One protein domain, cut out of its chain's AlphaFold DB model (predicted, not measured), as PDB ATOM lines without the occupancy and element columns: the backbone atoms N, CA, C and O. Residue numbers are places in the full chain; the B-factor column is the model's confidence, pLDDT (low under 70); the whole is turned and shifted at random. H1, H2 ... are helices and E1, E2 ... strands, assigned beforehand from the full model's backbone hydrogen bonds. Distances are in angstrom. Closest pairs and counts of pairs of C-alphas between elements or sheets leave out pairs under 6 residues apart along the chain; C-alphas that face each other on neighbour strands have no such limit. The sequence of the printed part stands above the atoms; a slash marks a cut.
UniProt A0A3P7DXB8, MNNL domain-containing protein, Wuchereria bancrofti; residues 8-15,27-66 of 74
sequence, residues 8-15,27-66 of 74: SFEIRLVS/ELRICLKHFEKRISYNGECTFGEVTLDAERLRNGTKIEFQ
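AT A GLANCE: This is residues 8 to 15 and 27 to 66 of the 74 residues of the protein "MNNL domain-containing protein" of Wuchereria bancrofti (UniProt A0A3P7DXB8). Two short antiparallel ribbons, the hairpin of E2 and E3 and the pair of E1 and E4, stand loosely side by side, with E3 and E4 on their nearer sides and E1 and E2 apart. The short helix H1 sits at one end, where the chain turns from E3 into E4; the long loop from E2 to E3 lies at the other end, and its residues 36 to 42 stick out. The printed part has 48 residues, with one named helix and four named strands in the order E1, E2, E3, H1, E4, a mixed class of helices and strands. It is only just loose, close to compact, with a radius of gyration of the C-alphas of 11.6 A and spans of 31 by 23 by 15 A.

IN THESE COORDINATES: E1 is residues 8 to 11 and begins at C-alpha 8, at (-70.324, 11.072, 58.684). E2, residues 27 to 32, is 16.5 A from first to last C-alpha. E3, residues 48 to 53, is 17.2 A long and begins at C-alpha 48, at (-76.651, 16.953, 64.650). H1 is residues 54 to 59, 8.8 A long. E4, residues 61 to 65, is 13.2 A long and ends at C-alpha 65, at (-75.656, 10.258, 61.332).

HOW THE PARTS SIT: E1 and E4 are antiparallel neighbours at 154 degrees, with N 9 and O 63 within hydrogen-bond range at 2.9 A, and N 61 and O 11 at 3.0 A. E2 and E3 form a hairpin of antiparallel neighbours at 164 degrees; N 28 and O 52 are 2.8 A apart, and N 50 and O 30 are 3.0 A apart. Between the two sheets, the closest C-alphas of E3 and E4 are those of Gly 48 and Ile 63, 6.1 A apart. E1 and E3 are apart. The closest C-alphas of H1 and E2 are those of Ala 54 and Glu 27, 6.3 A apart; those of H1 and E1 are Leu 57 and Ile 11, 7.5 A apart. In H1, each O i to N i+4 pair is within hydrogen-bond range.

THE WHOLE: The two C-alphas farthest apart are those of Lys 37 and Glu 55, at 32.6 A. Residues 16 to 26 are not printed, and C-alphas 15 and 27 are 14.1 A apart across the cut, which lies in the link from E1 to E2. The link from E2 to E3 is long, with 15 residues, of which 36 to 42 stand free. The links from E3 to H1 and from H1 to E4 are tight. The mean pLDDT of the printed part is 94.4, and no printed residue is under 70.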
ATOM      1  N   SER A   8     -70.851   9.881  58.018       93.37
ATOM      2  CA  SER A   8     -70.324  11.072  58.684       93.37
ATOM      3  C   SER A   8     -70.249  12.241  57.710       93.37
ATOM      4  O   SER A   8     -69.920  12.072  56.534       93.37
ATOM      5  N   PHE A   9     -70.567  13.435  58.205       93.79
ATOM      6  CA  PHE A   9     -70.317  14.694  57.517       93.79
ATOM      7  C   PHE A   9     -69.113  15.366  58.172       93.79
ATOM      8  O   PHE A   9     -69.179  15.743  59.341       93.79
ATOM      9  N   GLU A  10     -68.014  15.500  57.430       96.46
ATOM     10  CA  GLU A  10     -66.796  16.145  57.917       96.46
ATOM     11  C   GLU A  10     -66.691  17.584  57.407       96.46
ATOM     12  O   GLU A  10     -66.854  17.850  56.215       96.46
ATOM     13  N   ILE A  11     -66.382  18.513  58.310       96.25
ATOM     14  CA  ILE A  11     -66.177  19.929  57.998       96.25
ATOM     15  C   ILE A  11     -64.908  20.447  58.667       96.25
ATOM     16  O   ILE A  11     -64.592  20.084  59.803       96.25
ATOM     17  N   ARG A  12     -64.173  21.301  57.946       96.85
ATOM     18  CA  ARG A  12     -62.943  21.937  58.424       96.85
ATOM     19  C   ARG A  12     -62.946  23.429  58.123       96.85
ATOM     20  O   ARG A  12     -63.324  23.840  57.027       96.85
ATOM     21  N   LEU A  13     -62.483  24.229  59.077       95.50
ATOM     22  CA  LEU A  13     -62.213  25.646  58.845       95.50
ATOM     23  C   LEU A  13     -60.875  25.781  58.112       95.50
ATOM     24  O   LEU A  13     -59.858  25.323  58.615       95.50
ATOM     25  N   VAL A  14     -60.861  26.415  56.938       95.73
ATOM     26  CA  VAL A  14     -59.619  26.644  56.172       95.73
ATOM     27  C   VAL A  14     -59.002  27.991  56.534       95.73
ATOM     28  O   VAL A  14     -57.827  28.079  56.875       95.73
ATOM     29  N   SER A  15     -59.805  29.049  56.499       92.33
ATOM     30  CA  SER A  15     -59.376  30.400  56.834       92.33
ATOM     31  C   SER A  15     -60.514  31.171  57.489       92.33
ATOM     32  O   SER A  15     -61.692  30.917  57.240       92.33
ATOM     33  N   GLU A  27     -65.746  30.972  69.001       94.26
ATOM     34  CA  GLU A  27     -66.455  29.698  69.014       94.26
ATOM     35  C   GLU A  27     -67.450  29.664  67.851       94.26
ATOM     36  O   GLU A  27     -68.216  30.604  67.626       94.26
ATOM     37  N   LEU A  28     -67.424  28.575  67.089       94.72
ATOM     38  CA  LEU A  28     -68.300  28.339  65.954       94.72
ATOM     39  C   LEU A  28     -69.284  27.225  66.297       94.72
ATOM     40  O   LEU A  28     -68.886  26.116  66.655       94.72
ATOM     41  N   ARG A  29     -70.576  27.518  66.132       95.62
ATOM     42  CA  ARG A  29     -71.655  26.531  66.196       95.62
ATOM     43  C   ARG A  29     -72.058  26.124  64.784       95.62
ATOM     44  O   ARG A  29     -72.386  26.976  63.958       95.62
ATOM     45  N   ILE A  30     -72.061  24.824  64.520       95.29
ATOM     46  CA  ILE A  30     -72.425  24.233  63.232       95.29
ATOM     47  C   ILE A  30     -73.652  23.361  63.456       95.29
ATOM     48  O   ILE A  30     -73.610  22.427  64.250       95.29
ATOM     49  N   CYS A  31     -74.731  23.666  62.744       95.63
ATOM     50  CA  CYS A  31     -75.991  22.931  62.773       95.63
ATOM     51  C   CYS A  31     -76.238  22.339  61.387       95.63
ATOM     52  O   CYS A  31     -76.369  23.087  60.413       95.63
ATOM     53  N   LEU A  32     -76.298  21.010  61.288       95.37
ATOM     54  CA  LEU A  32     -76.608  20.327  60.037       95.37
ATOM     55  C   LEU A  32     -78.042  19.797  60.082       95.37
ATOM     56  O   LEU A  32     -78.447  19.103  61.015       95.37
ATOM     57  N   LYS A  33     -78.822  20.124  59.051       94.24
ATOM     58  CA  LYS A  33     -80.222  19.719  58.932       94.24
ATOM     59  C   LYS A  33     -80.601  19.351  57.505       94.24
ATOM     60  O   LYS A  33     -79.884  19.671  56.555       94.24
ATOM     61  N   HIS A  34     -81.750  18.698  57.361       91.87
ATOM     62  CA  HIS A  34     -82.361  18.466  56.058       91.87
ATOM     63  C   HIS A  34     -82.647  19.787  55.345       91.87
ATOM     64  O   HIS A  34     -82.886  20.827  55.958       91.87
ATOM     65  N   PHE A  35     -82.609  19.740  54.017       91.59
ATOM     66  CA  PHE A  35     -82.901  20.914  53.214       91.59
ATOM     67  C   PHE A  35     -84.357  21.359  53.377       91.59
ATOM     68  O   PHE A  35     -85.283  20.566  53.242       91.59
ATOM     69  N   GLU A  36     -84.539  22.667  53.532       91.67
ATOM     70  CA  GLU A  36     -85.833  23.332  53.524       91.67
ATOM     71  C   GLU A  36     -85.834  24.414  52.442       91.67
ATOM     72  O   GLU A  36     -84.860  25.147  52.270       91.67
ATOM     73  N   LYS A  37     -86.950  24.559  51.717       92.78
ATOM     74  CA  LYS A  37     -87.076  25.568  50.649       92.78
ATOM     75  C   LYS A  37     -86.953  27.005  51.170       92.78
ATOM     76  O   LYS A  37     -86.534  27.892  50.432       92.78
ATOM     77  N   ARG A  38     -87.363  27.247  52.416       94.47
ATOM     78  CA  ARG A  38     -87.244  28.536  53.106       94.47
ATOM     79  C   ARG A  38     -86.354  28.340  54.324       94.47
ATOM     80  O   ARG A  38     -86.514  27.353  55.032       94.47
ATOM     81  N   ILE A  39     -85.442  29.278  54.560       92.35
ATOM     82  CA  ILE A  39     -84.532  29.216  55.705       92.35
ATOM     83  C   ILE A  39     -85.347  29.365  56.995       92.35
ATOM     84  O   ILE A  39     -85.954  30.409  57.228       92.35
ATOM     85  N   SER A  40     -85.341  28.327  57.833       93.12
ATOM     86  CA  SER A  40     -85.805  28.401  59.221       93.12
ATOM     87  C   SER A  40     -84.619  28.593  60.163       93.12
ATOM     88  O   SER A  40     -83.771  27.702  60.275       93.12
ATOM     89  N   TYR A  41     -84.565  29.741  60.844       90.75
ATOM     90  CA  TYR A  41     -83.519  30.070  61.823       90.75
ATOM     91  C   TYR A  41     -83.615  29.241  63.113       90.75
ATOM     92  O   TYR A  41     -82.613  29.057  63.791       90.75
ATOM     93  N   ASN A  42     -84.802  28.702  63.407       92.20
ATOM     94  CA  ASN A  42     -85.086  27.896  64.598       92.20
ATOM     95  C   ASN A  42     -85.334  26.419  64.255       92.20
ATOM     96  O   ASN A  42     -85.929  25.691  65.044       92.20
ATOM     97  N   GLY A  43     -84.961  25.988  63.045       92.78
ATOM     98  CA  GLY A  43     -85.128  24.596  62.634       92.78
ATOM     99  C   GLY A  43     -84.179  23.672  63.393       92.78
ATOM    100  O   GLY A  43     -83.039  24.042  63.667       92.78
ATOM    101  N   GLU A  44     -84.647  22.466  63.694       95.29
ATOM    102  CA  GLU A  44     -83.865  21.439  64.377       95.29
ATOM    103  C   GLU A  44     -82.658  20.992  63.535       95.29
ATOM    104  O   GLU A  44     -82.750  20.835  62.312       95.29
ATOM    105  N   CYS A  45     -81.520  20.755  64.190       95.24
ATOM    106  CA  CYS A  45     -80.311  20.218  63.570       95.24
ATOM    107  C   CYS A  45     -80.461  18.708  63.355       95.24
ATOM    108  O   CYS A  45     -79.887  17.910  64.087       95.24
ATOM    109  N   THR A  46     -81.265  18.302  62.370       93.86
ATOM    110  CA  THR A  46     -81.698  16.900  62.201       93.86
ATOM    111  C   THR A  46     -80.571  15.890  61.947       93.86
ATOM    112  O   THR A  46     -80.803  14.692  62.059       93.86
ATOM    113  N   PHE A  47     -79.379  16.335  61.536       94.37
ATOM    114  CA  PHE A  47     -78.189  15.474  61.451       94.37
ATOM    115  C   PHE A  47     -77.319  15.563  62.708       94.37
ATOM    116  O   PHE A  47     -76.528  14.663  62.958       94.37
ATOM    117  N   GLY A  48     -77.448  16.647  63.472       95.09
ATOM    118  CA  GLY A  48     -76.651  16.953  64.650       95.09
ATOM    119  C   GLY A  48     -76.073  18.365  64.616       95.09
ATOM    120  O   GLY A  48     -76.118  19.079  63.607       95.09
ATOM    121  N   GLU A  49     -75.509  18.764  65.749       96.01
ATOM    122  CA  GLU A  49     -74.811  20.031  65.913       96.01
ATOM    123  C   GLU A  49     -73.513  19.860  66.698       96.01
ATOM    124  O   GLU A  49     -73.365  18.930  67.492       96.01
ATOM    125  N   VAL A  50     -72.570  20.772  66.472       96.20
ATOM    126  CA  VAL A  50     -71.306  20.851  67.208       96.20
ATOM    127  C   VAL A  50     -70.961  22.308  67.497       96.20
ATOM    128  O   VAL A  50     -71.216  23.186  66.673       96.20
ATOM    129  N   THR A  51     -70.340  22.553  68.649       96.67
ATOM    130  CA  THR A  51     -69.794  23.863  69.037       96.67
ATOM    131  C   THR A  51     -68.325  23.690  69.384       96.67
ATOM    132  O   THR A  51     -67.982  22.855  70.224       96.67
ATOM    133  N   LEU A  52     -67.452  24.418  68.690       96.38
ATOM    134  CA  LEU A  52     -65.999  24.248  68.754       96.38
ATOM    135  C   LEU A  52     -65.301  25.595  68.562       96.38
ATOM    136  O   LEU A  52     -65.788  26.444  67.820       96.38
ATOM    137  N   ASP A  53     -64.124  25.767  69.155       94.76
ATOM    138  CA  ASP A  53     -63.239  26.870  68.789       94.76
ATOM    139  C   ASP A  53     -62.667  26.696  67.364       94.76
ATOM    140  O   ASP A  53     -62.683  25.606  66.775       94.76
ATOM    141  N   ALA A  54     -62.150  27.790  66.798       93.46
ATOM    142  CA  ALA A  54     -61.569  27.786  65.456       93.46
ATOM    143  C   ALA A  54     -60.397  26.807  65.281       93.46
ATOM    144  O   ALA A  54     -60.286  26.220  64.204       93.46
ATOM    145  N   GLU A  55     -59.538  26.605  66.286       92.60
ATOM    146  CA  GLU A  55     -58.394  25.686  66.168       92.60
ATOM    147  C   GLU A  55     -58.869  24.236  66.053       92.60
ATOM    148  O   GLU A  55     -58.429  23.487  65.176       92.60
ATOM    149  N   ARG A  56     -59.842  23.844  66.880       94.69
ATOM    150  CA  ARG A  56     -60.474  22.522  66.795       94.69
ATOM    151  C   ARG A  56     -61.182  22.328  65.464       94.69
ATOM    152  O   ARG A  56     -61.064  21.257  64.869       94.69
ATOM    153  N   LEU A  57     -61.873  23.351  64.964       95.66
ATOM    154  CA  LEU A  57     -62.541  23.264  63.668       95.66
ATOM    155  C   LEU A  57     -61.548  23.189  62.493       95.66
ATOM    156  O   LEU A  57     -61.861  22.553  61.488       95.66
ATOM    157  N   ARG A  58     -60.344  23.771  62.600       94.87
ATOM    158  CA  ARG A  58     -59.271  23.604  61.594       94.87
ATOM    159  C   ARG A  58     -58.757  22.168  61.518       94.87
ATOM    160  O   ARG A  58     -58.514  21.670  60.421       94.87
ATOM    161  N   ASN A  59     -58.659  21.486  62.661       95.80
ATOM    162  CA  ASN A  59     -58.300  20.061  62.720       95.80
ATOM    163  C   ASN A  59     -59.390  19.145  62.135       95.80
ATOM    164  O   ASN A  59     -59.123  17.993  61.798       95.80
ATOM    165  N   GLY A  60     -60.595  19.687  61.971       95.45
ATOM    166  CA  GLY A  60     -61.750  19.016  61.411       95.45
ATOM    167  C   GLY A  60     -62.658  18.415  62.468       95.45
ATOM    168  O   GLY A  60     -62.233  17.991  63.542       95.45
ATOM    169  N   THR A  61     -63.945  18.396  62.147       95.94
ATOM    170  CA  THR A  61     -64.983  17.807  62.987       95.94
ATOM    171  C   THR A  61     -65.950  16.991  62.151       95.94
ATOM    172  O   THR A  61     -66.151  17.276  60.969       95.94
ATOM    173  N   LYS A  62     -66.540  15.974  62.777       96.26
ATOM    174  CA  LYS A  62     -67.502  15.069  62.157       96.26
ATOM    175  C   LYS A  62     -68.844  15.165  62.861       96.26
ATOM    176  O   LYS A  62     -68.905  15.156  64.088       96.26
ATOM    177  N   ILE A  63     -69.904  15.212  62.065       95.90
ATOM    178  CA  ILE A  63     -71.280  14.996  62.504       95.90
ATOM    179  C   ILE A  63     -71.678  13.607  62.006       95.90
ATOM    180  O   ILE A  63     -71.821  13.391  60.801       95.90
ATOM    181  N   GLU A  64     -71.786  12.660  62.933       94.59
ATOM    182  CA  GLU A  64     -72.201  11.284  62.659       94.59
ATOM    183  C   GLU A  64     -73.726  11.208  62.535       94.59
ATOM    184  O   GLU A  64     -74.450  11.782  63.348       94.59
ATOM    185  N   PHE A  65     -74.225  10.463  61.554       92.41
ATOM    186  CA  PHE A  65     -75.656  10.258  61.332       92.41
ATOM    187  C   PHE A  65     -75.953   8.786  61.025       92.41
ATOM    188  O   PHE A  65     -75.092   8.047  60.555       92.41
ATOM    189  N   GLN A  66     -77.179   8.339  61.311       89.71
ATOM    190  CA  GLN A  66     -77.589   6.922  61.236       89.71
ATOM    191  C   GLN A  66     -78.629   6.639  60.134       89.71
ATOM    192  O   GLN A  66     -79.270   5.588  60.126       89.71
TER     193      GLN A  66